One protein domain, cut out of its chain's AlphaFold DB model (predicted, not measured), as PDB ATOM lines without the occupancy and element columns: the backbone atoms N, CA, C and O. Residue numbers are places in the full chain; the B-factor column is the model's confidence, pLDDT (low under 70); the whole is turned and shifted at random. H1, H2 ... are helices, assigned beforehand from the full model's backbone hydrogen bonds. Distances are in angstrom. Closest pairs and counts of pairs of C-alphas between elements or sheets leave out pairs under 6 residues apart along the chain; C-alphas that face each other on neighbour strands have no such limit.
ATOM      1  N   GLU A  11     -56.813  29.428  40.213       91.69
ATOM      2  CA  GLU A  11     -55.658  30.285  39.931       91.69
ATOM      3  C   GLU A  11     -54.673  29.586  38.993       91.69
ATOM      4  O   GLU A  11     -54.210  30.179  38.019       91.69
ATOM      5  N   LYS A  12     -54.393  28.299  39.233       91.69
ATOM      6  CA  LYS A  12     -53.497  27.504  38.386       91.69
ATOM      7  C   LYS A  12     -54.089  27.271  36.999       91.69
ATOM      8  O   LYS A  12     -53.361  27.349  36.012       91.69
ATOM      9  N   ILE A  13     -55.400  27.042  36.905       92.12
ATOM     10  CA  ILE A  13     -56.108  26.932  35.621       92.12
ATOM     11  C   ILE A  13     -56.020  28.252  34.850       92.12
ATOM     12  O   ILE A  13     -55.609  28.246  33.688       92.12
ATOM     13  N   ALA A  14     -56.349  29.376  35.492       92.75
ATOM     14  CA  ALA A  14     -56.306  30.702  34.877       92.75
ATOM     15  C   ALA A  14     -54.890  31.061  34.405       92.75
ATOM     16  O   ALA A  14     -54.706  31.523  33.280       92.75
ATOM     17  N   PHE A  15     -53.882  30.776  35.230       93.00
ATOM     18  CA  PHE A  15     -52.486  31.020  34.897       93.00
ATOM     19  C   PHE A  15     -52.020  30.191  33.692       93.00
ATOM     20  O   PHE A  15     -51.379  30.721  32.784       93.00
ATOM     21  N   ILE A  16     -52.366  28.902  33.634       93.31
ATOM     22  CA  ILE A  16     -52.042  28.053  32.479       93.31
ATOM     23  C   ILE A  16     -52.781  28.540  31.224       93.31
ATOM     24  O   ILE A  16     -52.164  28.644  30.167       93.31
ATOM     25  N   ALA A  17     -54.071  28.878  31.331       93.81
ATOM     26  CA  ALA A  17     -54.875  29.365  30.209       93.81
ATOM     27  C   ALA A  17     -54.313  30.669  29.618       93.81
ATOM     28  O   ALA A  17     -54.165  30.777  28.401       93.81
ATOM     29  N   TYR A  18     -53.925  31.619  30.473       93.88
ATOM     30  CA  TYR A  18     -53.255  32.851  30.055       93.88
ATOM     31  C   TYR A  18     -51.981  32.556  29.255       93.88
ATOM     32  O   TYR A  18     -51.797  33.069  28.151       93.88
ATOM     33  N   ASN A  19     -51.126  31.673  29.773       93.69
ATOM     34  CA  ASN A  19     -49.854  31.355  29.132       93.69
ATOM     35  C   ASN A  19     -50.012  30.572  27.818       93.69
ATOM     36  O   ASN A  19     -49.185  30.734  26.923       93.69
ATOM     37  N   ILE A  20     -51.082  29.785  27.653       93.44
ATOM     38  CA  ILE A  20     -51.439  29.185  26.356       93.44
ATOM     39  C   ILE A  20     -51.712  30.286  25.317       93.44
ATOM     40  O   ILE A  20     -51.166  30.228  24.216       93.44
ATOM     41  N   GLY A  21     -52.495  31.311  25.670       91.75
ATOM     42  CA  GLY A  21     -52.801  32.430  24.768       91.75
ATOM     43  C   GLY A  21     -51.589  33.315  24.449       91.75
ATOM     44  O   GLY A  21     -51.400  33.731  23.303       91.75
ATOM     45  N   VAL A  22     -50.717  33.559  25.435       92.00
ATOM     46  CA  VAL A  22     -49.435  34.256  25.211       92.00
ATOM     47  C   VAL A  22     -48.555  33.461  24.250       92.00
ATOM     48  O   VAL A  22     -48.019  34.027  23.298       92.00
ATOM     49  N   TYR A  23     -48.442  32.148  24.455       91.94
ATOM     50  CA  TYR A  23     -47.646  31.270  23.601       91.94
ATOM     51  C   TYR A  23     -48.146  31.246  22.149       91.94
ATOM     52  O   TYR A  23     -47.342  31.348  21.221       91.94
ATOM     53  N   GLU A  24     -49.464  31.170  21.941       91.94
ATOM     54  CA  GLU A  24     -50.073  31.305  20.612       91.94
ATOM     55  C   GLU A  24     -49.715  32.652  19.971       91.94
ATOM     56  O   GLU A  24     -49.256  32.700  18.828       91.94
ATOM     57  N   SER A  25     -49.906  33.746  20.712       90.75
ATOM     58  CA  SER A  25     -49.684  35.102  20.207       90.75
ATOM     59  C   SER A  25     -48.229  35.304  19.789       90.75
ATOM     60  O   SER A  25     -47.964  35.763  18.679       90.75
ATOM     61  N   VAL A  26     -47.275  34.898  20.631       91.56
ATOM     62  CA  VAL A  26     -45.839  35.004  20.335       91.56
ATOM     63  C   VAL A  26     -45.466  34.193  19.095       91.56
ATOM     64  O   VAL A  26     -44.739  34.705  18.247       91.56
ATOM     65  N   GLN A  27     -45.987  32.971  18.936       92.38
ATOM     66  CA  GLN A  27     -45.743  32.180  17.726       92.38
ATOM     67  C   GLN A  27     -46.276  32.869  16.470       92.38
ATOM     68  O   GLN A  27     -45.549  32.997  15.484       92.38
ATOM     69  N   LYS A  28     -47.531  33.334  16.501       93.62
ATOM     70  CA  LYS A  28     -48.170  33.946  15.333       93.62
ATOM     71  C   LYS A  28     -47.489  35.255  14.952       93.62
ATOM     72  O   LYS A  28     -47.022  35.390  13.823       93.62
ATOM     73  N   PHE A  29     -47.395  36.203  15.884       93.56
ATOM     74  CA  PHE A  29     -46.766  37.499  15.626       93.56
ATOM     75  C   PHE A  29     -45.275  37.353  15.328       93.56
ATOM     76  O   PHE A  29     -44.803  37.868  14.318       93.56
ATOM     77  N   GLY A  30     -44.539  36.612  16.159       92.00
ATOM     78  CA  GLY A  30     -43.105  36.399  15.980       92.00
ATOM     79  C   GLY A  30     -42.785  35.733  14.644       92.00
ATOM     80  O   GLY A  30     -41.895  36.191  13.929       92.00
ATOM     81  N   GLY A  31     -43.548  34.711  14.249       92.56
ATOM     82  CA  GLY A  31     -43.389  34.054  12.951       92.56
ATOM     83  C   GLY A  31     -43.672  34.988  11.771       92.56
ATOM     84  O   GLY A  31     -42.922  35.007  10.796       92.56
ATOM     85  N   LEU A  32     -44.720  35.812  11.852       94.81
ATOM     86  CA  LEU A  32     -45.056  36.775  10.798       94.81
ATOM     87  C   LEU A  32     -44.021  37.904  10.671       94.81
ATOM     88  O   LEU A  32     -43.693  38.296   9.553       94.81
ATOM     89  N   ILE A  33     -43.483  38.393  11.790       93.88
ATOM     90  CA  ILE A  33     -42.428  39.418  11.801       93.88
ATOM     91  C   ILE A  33     -41.123  38.839  11.243       93.88
ATOM     92  O   ILE A  33     -40.546  39.384  10.308       93.88
ATOM     93  N   THR A  34     -40.670  37.698  11.768       93.50
ATOM     94  CA  THR A  34     -39.386  37.091  11.364       93.50
ATOM     95  C   THR A  34     -39.389  36.572   9.926       93.50
ATOM     96  O   THR A  34     -38.337  36.526   9.296       93.50
ATOM     97  N   SER A  35     -40.558  36.235   9.375       93.62
ATOM     98  CA  SER A  35     -40.716  35.897   7.952       93.62
ATOM     99  C   SER A  35     -40.860  37.113   7.029       93.62
ATOM    100  O   SER A  35     -41.007  36.935   5.821       93.62
ATOM    101  N   GLY A  36     -40.843  38.337   7.567       93.50
ATOM    102  CA  GLY A  36     -40.980  39.573   6.792       93.50
ATOM    103  C   GLY A  36     -42.389  39.833   6.250       93.50
ATOM    104  O   GLY A  36     -42.555  40.675   5.372       93.50
ATOM    105  N   LYS A  37     -43.413  39.119   6.740       93.44
ATOM    106  CA  LYS A  37     -44.818  39.340   6.352       93.44
ATOM    107  C   LYS A  37     -45.441  40.531   7.076       93.44
ATOM    108  O   LYS A  37     -46.282  41.208   6.496       93.44
ATOM    109  N   ILE A  38     -45.039  40.767   8.327       95.06
ATOM    110  CA  ILE A  38     -45.311  42.009   9.060       95.06
ATOM    111  C   ILE A  38     -44.021  42.828   9.072       95.06
ATOM    112  O   ILE A  38     -42.981  42.357   9.526       95.06
ATOM    113  N   THR A  39     -44.112  44.050   8.565       94.38
ATOM    114  CA  THR A  39     -43.025  45.036   8.467       94.38
ATOM    115  C   THR A  39     -43.536  46.423   8.860       94.38
ATOM    116  O   THR A  39     -44.745  46.610   9.001       94.38
ATOM    117  N   ASP A  40     -42.642  47.408   8.970       89.94
ATOM    118  CA  ASP A  40     -42.953  48.785   9.395       89.94
ATOM    119  C   ASP A  40     -44.070  49.469   8.583       89.94
ATOM    120  O   ASP A  40     -44.758  50.348   9.095       89.94
ATOM    121  N   GLY A  41     -44.279  49.068   7.324       91.56
ATOM    122  CA  GLY A  41     -45.334  49.607   6.456       91.56
ATOM    123  C   GLY A  41     -46.664  48.847   6.502       91.56
ATOM    124  O   GLY A  41     -47.564  49.160   5.728       91.56
ATOM    125  N   THR A  42     -46.790  47.817   7.342       94.00
ATOM    126  CA  THR A  42     -47.986  46.959   7.379       94.00
ATOM    127  C   THR A  42     -49.075  47.611   8.223       94.00
ATOM    128  O   THR A  42     -48.876  47.865   9.409       94.00
ATOM    129  N   ASP A  43     -50.244  47.863   7.631       95.06
ATOM    130  CA  ASP A  43     -51.383  48.417   8.365       95.06
ATOM    131  C   ASP A  43     -52.082  47.379   9.267       95.06
ATOM    132  O   ASP A  43     -51.902  46.162   9.145       95.06
ATOM    133  N   VAL A  44     -52.911  47.872  10.193       94.62
ATOM    134  CA  VAL A  44     -53.620  47.044  11.185       94.62
ATOM    135  C   VAL A  44     -54.553  46.024  10.525       94.62
ATOM    136  O   VAL A  44     -54.658  44.891  10.997       94.62
ATOM    137  N   SER A  45     -55.210  46.396   9.425       95.50
ATOM    138  CA  SER A  45     -56.131  45.512   8.703       95.50
ATOM    139  C   SER A  45     -55.385  44.319   8.109       95.50
ATOM    140  O   SER A  45     -55.830  43.177   8.238       95.50
ATOM    141  N   LYS A  46     -54.211  44.563   7.519       95.62
ATOM    142  CA  LYS A  46     -53.371  43.514   6.950       95.62
ATOM    143  C   LYS A  46     -52.759  42.625   8.026       95.62
ATOM    144  O   LYS A  46     -52.699  41.411   7.840       95.62
ATOM    145  N   VAL A  47     -52.360  43.197   9.164       94.75
ATOM    146  CA  VAL A  47     -51.924  42.420  10.335       94.75
ATOM    147  C   VAL A  47     -53.032  41.462  10.785       94.75
ATOM    148  O   VAL A  47     -52.771  40.273  10.956       94.75
ATOM    149  N   ALA A  48     -54.274  41.940  10.919       93.38
ATOM    150  CA  ALA A  48     -55.407  41.106  11.322       93.38
ATOM    151  C   ALA A  48     -55.683  39.964  10.326       93.38
ATOM    152  O   ALA A  48     -55.887  38.820  10.738       93.38
ATOM    153  N   GLU A  49     -55.626  40.247   9.021       94.50
ATOM    154  CA  GLU A  49     -55.765  39.228   7.974       94.50
ATOM    155  C   GLU A  49     -54.681  38.144   8.103       94.50
ATOM    156  O   GLU A  49     -54.994  36.954   8.154       94.50
ATOM    157  N   LEU A  50     -53.410  38.541   8.227       94.69
ATOM    158  CA  LEU A  50     -52.285  37.611   8.351       94.69
ATOM    159  C   LEU A  50     -52.377  36.752   9.617       94.69
ATOM    160  O   LEU A  50     -52.088  35.557   9.571       94.69
ATOM    161  N   LEU A  51     -52.807  37.333  10.738       91.88
ATOM    162  CA  LEU A  51     -53.032  36.600  11.985       91.88
ATOM    163  C   LEU A  51     -54.167  35.582  11.857       91.88
ATOM    164  O   LEU A  51     -54.049  34.487  12.406       91.88
ATOM    165  N   SER A  52     -55.231  35.915  11.117       90.06
ATOM    166  CA  SER A  52     -56.364  35.008  10.883       90.06
ATOM    167  C   SER A  52     -55.979  33.776  10.055       90.06
ATOM    168  O   SER A  52     -56.550  32.703  10.233       90.06
ATOM    169  N   GLN A  53     -54.977  33.918   9.184       90.62
ATOM    170  CA  GLN A  53     -54.430  32.846   8.346       90.62
ATOM    171  C   GLN A  53     -53.284  32.084   9.029       90.62
ATOM    172  O   GLN A  53     -52.879  31.021   8.558       90.62
ATOM    173  N   SER A  54     -52.726  32.634  10.110       89.12
ATOM    174  CA  SER A  54     -51.587  32.047  10.808       89.12
ATOM    175  C   SER A  54     -52.033  30.908  11.718       89.12
ATOM    176  O   SER A  54     -53.011  31.019  12.464       89.12
ATOM    177  N   THR A  55     -51.289  29.809  11.689       86.81
ATOM    178  CA  THR A  55     -51.497  28.661  12.570       86.81
ATOM    179  C   THR A  55     -50.508  28.710  13.729       86.81
ATOM    180  O   THR A  55     -49.371  29.149  13.583       86.81
ATOM    181  N   ALA A  56     -50.947  28.261  14.903       87.75
ATOM    182  CA  ALA A  56     -50.076  28.041  16.051       87.75
ATOM    183  C   ALA A  56     -50.049  26.550  16.378       87.75
ATOM    184  O   ALA A  56     -51.070  25.866  16.273       87.75
ATOM    185  N   PHE A  57     -48.884  26.050  16.779       87.94
ATOM    186  CA  PHE A  57     -48.742  24.685  17.267       87.94
ATOM    187  C   PHE A  57     -48.816  24.671  18.791       87.94
ATOM    188  O   PHE A  57     -48.216  25.522  19.446       87.94
ATOM    189  N   TYR A  58     -49.526  23.700  19.364       87.69
ATOM    190  CA  TYR A  58     -49.740  23.604  20.808       87.69
ATOM    191  C   TYR A  58     -49.074  22.354  21.368       87.69
ATOM    192  O   TYR A  58     -49.644  21.264  21.359       87.69
ATOM    193  N   ASP A  59     -47.863  22.529  21.890       91.31
ATOM    194  CA  ASP A  59     -47.112  21.464  22.544       91.31
ATOM    195  C   ASP A  59     -47.184  21.617  24.064       91.31
ATOM    196  O   ASP A  59     -46.624  22.546  24.649       91.31
ATOM    197  N   ALA A  60     -47.863  20.681  24.724       93.12
ATOM    198  CA  ALA A  60     -48.032  20.717  26.171       93.12
ATOM    199  C   ALA A  60     -46.708  20.600  26.951       93.12
ATOM    200  O   ALA A  60     -46.628  21.086  28.079       93.12
ATOM    201  N   ILE A  61     -45.683  19.956  26.385       95.12
ATOM    202  CA  ILE A  61     -44.353  19.848  26.994       95.12
ATOM    203  C   ILE A  61     -43.629  21.187  26.883       95.12
ATOM    204  O   ILE A  61     -43.127  21.675  27.896       95.12
ATOM    205  N   MET A  62     -43.620  21.808  25.700       93.25
ATOM    206  CA  MET A  62     -42.978  23.115  25.514       93.25
ATOM    207  C   MET A  62     -43.661  24.201  26.345       93.25
ATOM    208  O   MET A  62     -42.983  24.935  27.061       93.25
ATOM    209  N   ILE A  63     -44.997  24.257  26.324       94.88
ATOM    210  CA  ILE A  63     -45.777  25.227  27.107       94.88
ATOM    211  C   ILE A  63     -45.498  25.048  28.605       94.88
ATOM    212  O   ILE A  63     -45.205  26.023  29.294       94.88
ATOM    213  N   ALA A  64     -45.512  23.813  29.122       94.50
ATOM    214  CA  ALA A  64     -45.170  23.558  30.523       94.50
ATOM    215  C   ALA A  64     -43.717  23.948  30.850       94.50
ATOM    216  O   ALA A  64     -43.449  24.472  31.931       94.50
ATOM    217  N   GLY A  65     -42.775  23.706  29.935       93.75
ATOM    218  CA  GLY A  65     -41.375  24.108  30.077       93.75
ATOM    219  C   GLY A  65     -41.214  25.623  30.208       93.75
ATOM    220  O   GLY A  65     -40.587  26.082  31.161       93.75
ATOM    221  N   LEU A  66     -41.842  26.387  29.310       92.00
ATOM    222  CA  LEU A  66     -41.837  27.854  29.331       92.00
ATOM    223  C   LEU A  66     -42.473  28.406  30.609       92.00
ATOM    224  O   LEU A  66     -41.876  29.247  31.277       92.00
ATOM    225  N   ILE A  67     -43.645  27.888  30.988       93.56
ATOM    226  CA  ILE A  67     -44.324  28.283  32.228       93.56
ATOM    227  C   ILE A  67     -43.417  28.052  33.438       93.56
ATOM    228  O   ILE A  67     -43.260  28.936  34.273       93.56
ATOM    229  N   ASN A  68     -42.784  26.883  33.528       93.31
ATOM    230  CA  ASN A  68     -41.903  26.574  34.651       93.31
ATOM    231  C   ASN A  68     -40.626  27.420  34.665       93.31
ATOM    232  O   ASN A  68     -40.125  27.710  35.747       93.31
ATOM    233  N   ALA A  69     -40.100  27.815  33.502       90.88
ATOM    234  CA  ALA A  69     -38.971  28.739  33.429       90.88
ATOM    235  C   ALA A  69     -39.344  30.117  34.000       90.88
ATOM    236  O   ALA A  69     -38.576  30.678  34.774       90.88
ATOM    237  N   MET A  70     -40.549  30.616  33.698       88.19
ATOM    238  CA  MET A  70     -41.067  31.854  34.296       88.19
ATOM    239  C   MET A  70     -41.292  31.708  35.804       88.19
ATOM    240  O   MET A  70     -40.870  32.567  36.569       88.19
ATOM    241  N   LEU A  71     -41.891  30.597  36.244       88.56
ATOM    242  CA  LEU A  71     -42.120  30.335  37.668       88.56
ATOM    243  C   LEU A  71     -40.820  30.219  38.472       88.56
ATOM    244  O   LEU A  71     -40.800  30.570  39.646       88.56
ATOM    245  N   TYR A  72     -39.741  29.724  37.862       85.31
ATOM    246  CA  TYR A  72     -38.431  29.655  38.509       85.31
ATOM    247  C   TYR A  72     -37.848  31.047  38.789       85.31
ATOM    248  O   TYR A  72     -37.215  31.248  39.823       85.31
ATOM    249  N   ASP A  73     -38.072  31.998  37.880       81.44
ATOM    250  CA  ASP A  73     -37.596  33.376  38.019       81.44
ATOM    251  C   ASP A  73     -38.432  34.173  39.040       81.44
ATOM    252  O   ASP A  73     -37.929  35.042  39.756       81.44
ATOM    253  N   THR A  74     -39.712  33.827  39.191       73.44
ATOM    254  CA  THR A  74     -40.585  34.443  40.193       73.44
ATOM    255  C   THR A  74     -40.371  33.832  41.579       73.44
ATOM    256  O   THR A  74     -40.546  32.638  41.785       73.44
ATOM    257  N   LYS A  75     -40.085  34.657  42.596       67.56
ATOM    258  CA  LYS A  75     -40.009  34.206  44.006       67.56
ATOM    259  C   LYS A  75     -41.373  33.828  44.617       67.56
ATOM    260  O   LYS A  75     -41.430  33.458  45.789       67.56
ATOM    261  N   ASP A  76     -42.451  33.961  43.850       66.00
ATOM    262  CA  ASP A  76     -43.816  33.655  44.263       66.00
ATOM    263  C   ASP A  76     -44.089  32.147  44.133       66.00
ATOM    264  O   ASP A  76     -43.838  31.541  43.095       66.00
ATOM    265  N   LYS A  77     -44.589  31.536  45.211       70.56
ATOM    266  CA  LYS A  77     -44.894  30.098  45.290       70.56
ATOM    267  C   LYS A  77     -46.382  29.787  45.134       70.56
ATOM    268  O   LYS A  77     -46.769  28.637  45.316       70.56
ATOM    269  N   THR A  78     -47.210  30.783  44.814       81.44
ATOM    270  CA  THR A  78     -48.665  30.612  44.672       81.44
ATOM    271  C   THR A  78     -49.012  29.566  43.613       81.44
ATOM    272  O   THR A  78     -49.938  28.779  43.795       81.44
ATOM    273  N   ILE A  79     -48.238  29.512  42.524       84.44
ATOM    274  CA  ILE A  79     -48.388  28.498  41.483       84.44
ATOM    275  C   ILE A  79     -47.232  27.505  41.567       84.44
ATOM    276  O   ILE A  79     -46.091  27.804  41.225       84.44
ATOM    277  N   GLU A  80     -47.544  26.281  41.981       85.50
ATOM    278  CA  GLU A  80     -46.597  25.173  41.902       85.50
ATOM    279  C   GLU A  80     -46.306  24.767  40.452       85.50
ATOM    280  O   GLU A  80     -47.082  25.044  39.531       85.50
ATOM    281  N   ARG A  81     -45.231  23.989  40.271       89.50
ATOM    282  CA  ARG A  81     -44.776  23.479  38.974       89.50
ATOM    283  C   ARG A  81     -45.933  22.945  38.116       89.50
ATOM    284  O   ARG A  81     -46.833  22.225  38.569       89.50
ATOM    285  N   VAL A  82     -45.896  23.297  36.838       91.94
ATOM    286  CA  VAL A  82     -46.886  22.906  35.834       91.94
ATOM    287  C   VAL A  82     -46.361  21.706  35.053       91.94
ATOM    288  O   VAL A  82     -45.257  21.734  34.513       91.94
ATOM    289  N   SER A  83     -47.140  20.627  34.998       94.44
ATOM    290  CA  SER A  83     -46.816  19.444  34.198       94.44
ATOM    291  C   SER A  83     -47.490  19.518  32.819       94.44
ATOM    292  O   SER A  83     -48.511  20.198  32.672       94.44
ATOM    293  N   PRO A  84     -47.012  18.761  31.814       95.06
ATOM    294  CA  PRO A  84     -47.697  18.661  30.523       95.06
ATOM    295  C   PRO A  84     -49.140  18.142  30.636       95.06
ATOM    296  O   PRO A  84     -49.987  18.494  29.818       95.06
ATOM    297  N   LYS A  85     -49.449  17.330  31.660       94.12
ATOM    298  CA  LYS A  85     -50.821  16.867  31.930       94.12
ATOM    299  C   LYS A  85     -51.734  18.024  32.339       94.12
ATOM    300  O   LYS A  85     -52.854  18.100  31.847       94.12
ATOM    301  N   HIS A  86     -51.246  18.957  33.164       94.38
ATOM    302  CA  HIS A  86     -52.015  20.147  33.549       94.38
ATOM    303  C   HIS A  86     -52.336  21.017  32.330       94.38
ATOM    304  O   HIS A  86     -53.473  21.449  32.168       94.38
ATOM    305  N   VAL A  87     -51.362  21.215  31.436       94.25
ATOM    306  CA  VAL A  87     -51.571  21.971  30.192       94.25
ATOM    307  C   VAL A  87     -52.611  21.287  29.305       94.25
ATOM    308  O   VAL A  87     -53.567  21.935  28.888       94.25
ATOM    309  N   ARG A  88     -52.488  19.971  29.069       95.06
ATOM    310  CA  ARG A  88     -53.475  19.212  28.278       95.06
ATOM    311  C   ARG A  88     -54.878  19.284  28.867       95.06
ATOM    312  O   ARG A  88     -55.840  19.466  28.125       95.06
ATOM    313  N   TYR A  89     -54.994  19.173  30.185       93.75
ATOM    314  CA  TYR A  89     -56.276  19.316  30.856       93.75
ATOM    315  C   TYR A  89     -56.880  20.700  30.624       93.75
ATOM    316  O   TYR A  89     -58.013  20.787  30.161       93.75
ATOM    317  N   VAL A  90     -56.128  21.777  30.859       94.06
ATOM    318  CA  VAL A  90     -56.637  23.141  30.654       94.06
ATOM    319  C   VAL A  90     -57.014  23.367  29.190       94.06
ATOM    320  O   VAL A  90     -58.104  23.859  28.921       94.06
ATOM    321  N   MET A  91     -56.198  22.906  28.236       93.81
ATOM    322  CA  MET A  91     -56.561  22.924  26.814       93.81
ATOM    323  C   MET A  91     -57.879  22.185  26.545       93.81
ATOM    324  O   MET A  91     -58.715  22.686  25.801       93.81
ATOM    325  N   SER A  92     -58.099  21.016  27.159       92.62
ATOM    326  CA  SER A  92     -59.355  20.269  27.001       92.62
ATOM    327  C   SER A  92     -60.570  21.031  27.547       92.62
ATOM    328  O   SER A  92     -61.618  21.027  26.907       92.62
ATOM    329  N   GLN A  93     -60.422  21.736  28.675       91.88
ATOM    330  CA  GLN A  93     -61.489  22.557  29.257       91.88
ATOM    331  C   GLN A  93     -61.784  23.791  28.390       91.88
ATOM    332  O   GLN A  93     -62.942  24.123  28.147       91.88
ATOM    333  N   LEU A  94     -60.747  24.439  27.853       91.88
ATOM    334  CA  LEU A  94     -60.896  25.555  26.917       91.88
ATOM    335  C   LEU A  94     -61.623  25.113  25.634       91.88
ATOM    336  O   LEU A  94     -62.579  25.758  25.214       91.88
ATOM    337  N   LYS A  95     -61.260  23.957  25.062       90.88
ATOM    338  CA  LYS A  95     -61.989  23.383  23.915       90.88
ATOM    339  C   LYS A  95     -63.453  23.095  24.248       90.88
ATOM    340  O   LYS A  95     -64.335  23.434  23.467       90.88
ATOM    341  N   ALA A  96     -63.722  22.510  25.417       90.62
ATOM    342  CA  ALA A  96     -65.082  22.205  25.863       90.62
ATOM    343  C   ALA A  96     -65.957  23.461  26.057       90.62
ATOM    344  O   ALA A  96     -67.178  23.369  25.978       90.62
ATOM    345  N   THR A  97     -65.343  24.629  26.272       90.12
ATOM    346  CA  THR A  97     -66.026  25.928  26.419       90.12
ATOM    347  C   THR A  97     -66.102  26.733  25.115       90.12
ATOM    348  O   THR A  97     -66.599  27.855  25.119       90.12
ATOM    349  N   GLY A  98     -65.666  26.161  23.986       86.69
ATOM    350  CA  GLY A  98     -65.774  26.773  22.657       86.69
ATOM    351  C   GLY A  98     -64.556  27.589  22.217       86.69
ATOM    352  O   GLY A  98     -64.600  28.213  21.157       86.69
TER     353      GLY A  98
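This is residues 11 to 98 of the 102 residues of an uncharacterized protein of Nitrosopumilales archaeon (UniProt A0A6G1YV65). One long helix, H1, makes the spine of an open, crossed arrangement: H3 and H4 meet at their first residues in a wide V that crosses the first half of H1, and H2 crosses near its other end. Between H2 and the V there is no helix beside H1, only the link of residues 54 to 59 that leads from H2 back to H3, and residues 40 to 45 stick out beyond the H2 end. The printed part has 88 residues with four named helices, in the order H1, H2, H3, H4, and no named strand; its class is all helix. It is loose, with a radius of gyration of the C-alphas of 15.2 A and spans of 43 by 32 by 19 A.

H1, residues 11 to 34, is the longest helix, 33.6 A from C-alpha 11 at (-55.658, 30.285, 39.931) to C-alpha 34 at (-39.386, 37.091, 11.364). H2 is residues 44 to 53, 14.5 A long. H3, residues 60 to 73, is 20.2 A long and begins with C-alpha 60 at (-48.032, 20.717, 26.171). H4, residues 84 to 96, is 18.3 A long and ends with C-alpha 96 at (-65.082, 22.205, 25.863).

H1 is the hub, touching three other helices. With residues 13 to 17 alone it touches H4, about perpendicular at 87 degrees; the closest C-alphas are those of Ile 13 and Val 90, 6.3 A apart. With residues 16 to 23 alone it touches H3, about perpendicular at 75 degrees; the closest C-alphas are those of Ile 20 and Ile 63, 6.9 A apart. H3, with residues 60 to 64 alone, touches residues 84 to 88 of H4 at a steep tilt of 65 degrees, opposite ways; the C-alphas of Ala 60 and Pro 84 are the closest, at 4.8 A. H1, with residues 28 to 32 alone, only just touches H2, with 3 pairs of C-alphas within 8 A, the closest being Lys 28 and Leu 51 at 6.5 A. Their lines are only just about perpendicular, at 73 degrees. H2 is apart from H3 and from H4. The helix packing is mostly crossed, with no touching pair at a shallow tilt. In H1, H2, H3 and H4 every O i to N i+4 pair is within hydrogen-bond range.

The two C-alphas farthest apart are those of Gly 41 and Lys 77, 43.5 A. The printed part has no cut, and the three links, of 9, 6 and 10 residues, are short but not tight. Residues 40 to 45, of which 44 and 45 belong to H2, stand free. The mean pLDDT of the printed part is 91.0; residues 75 to 76, in the link from H3 to H4, are under 70.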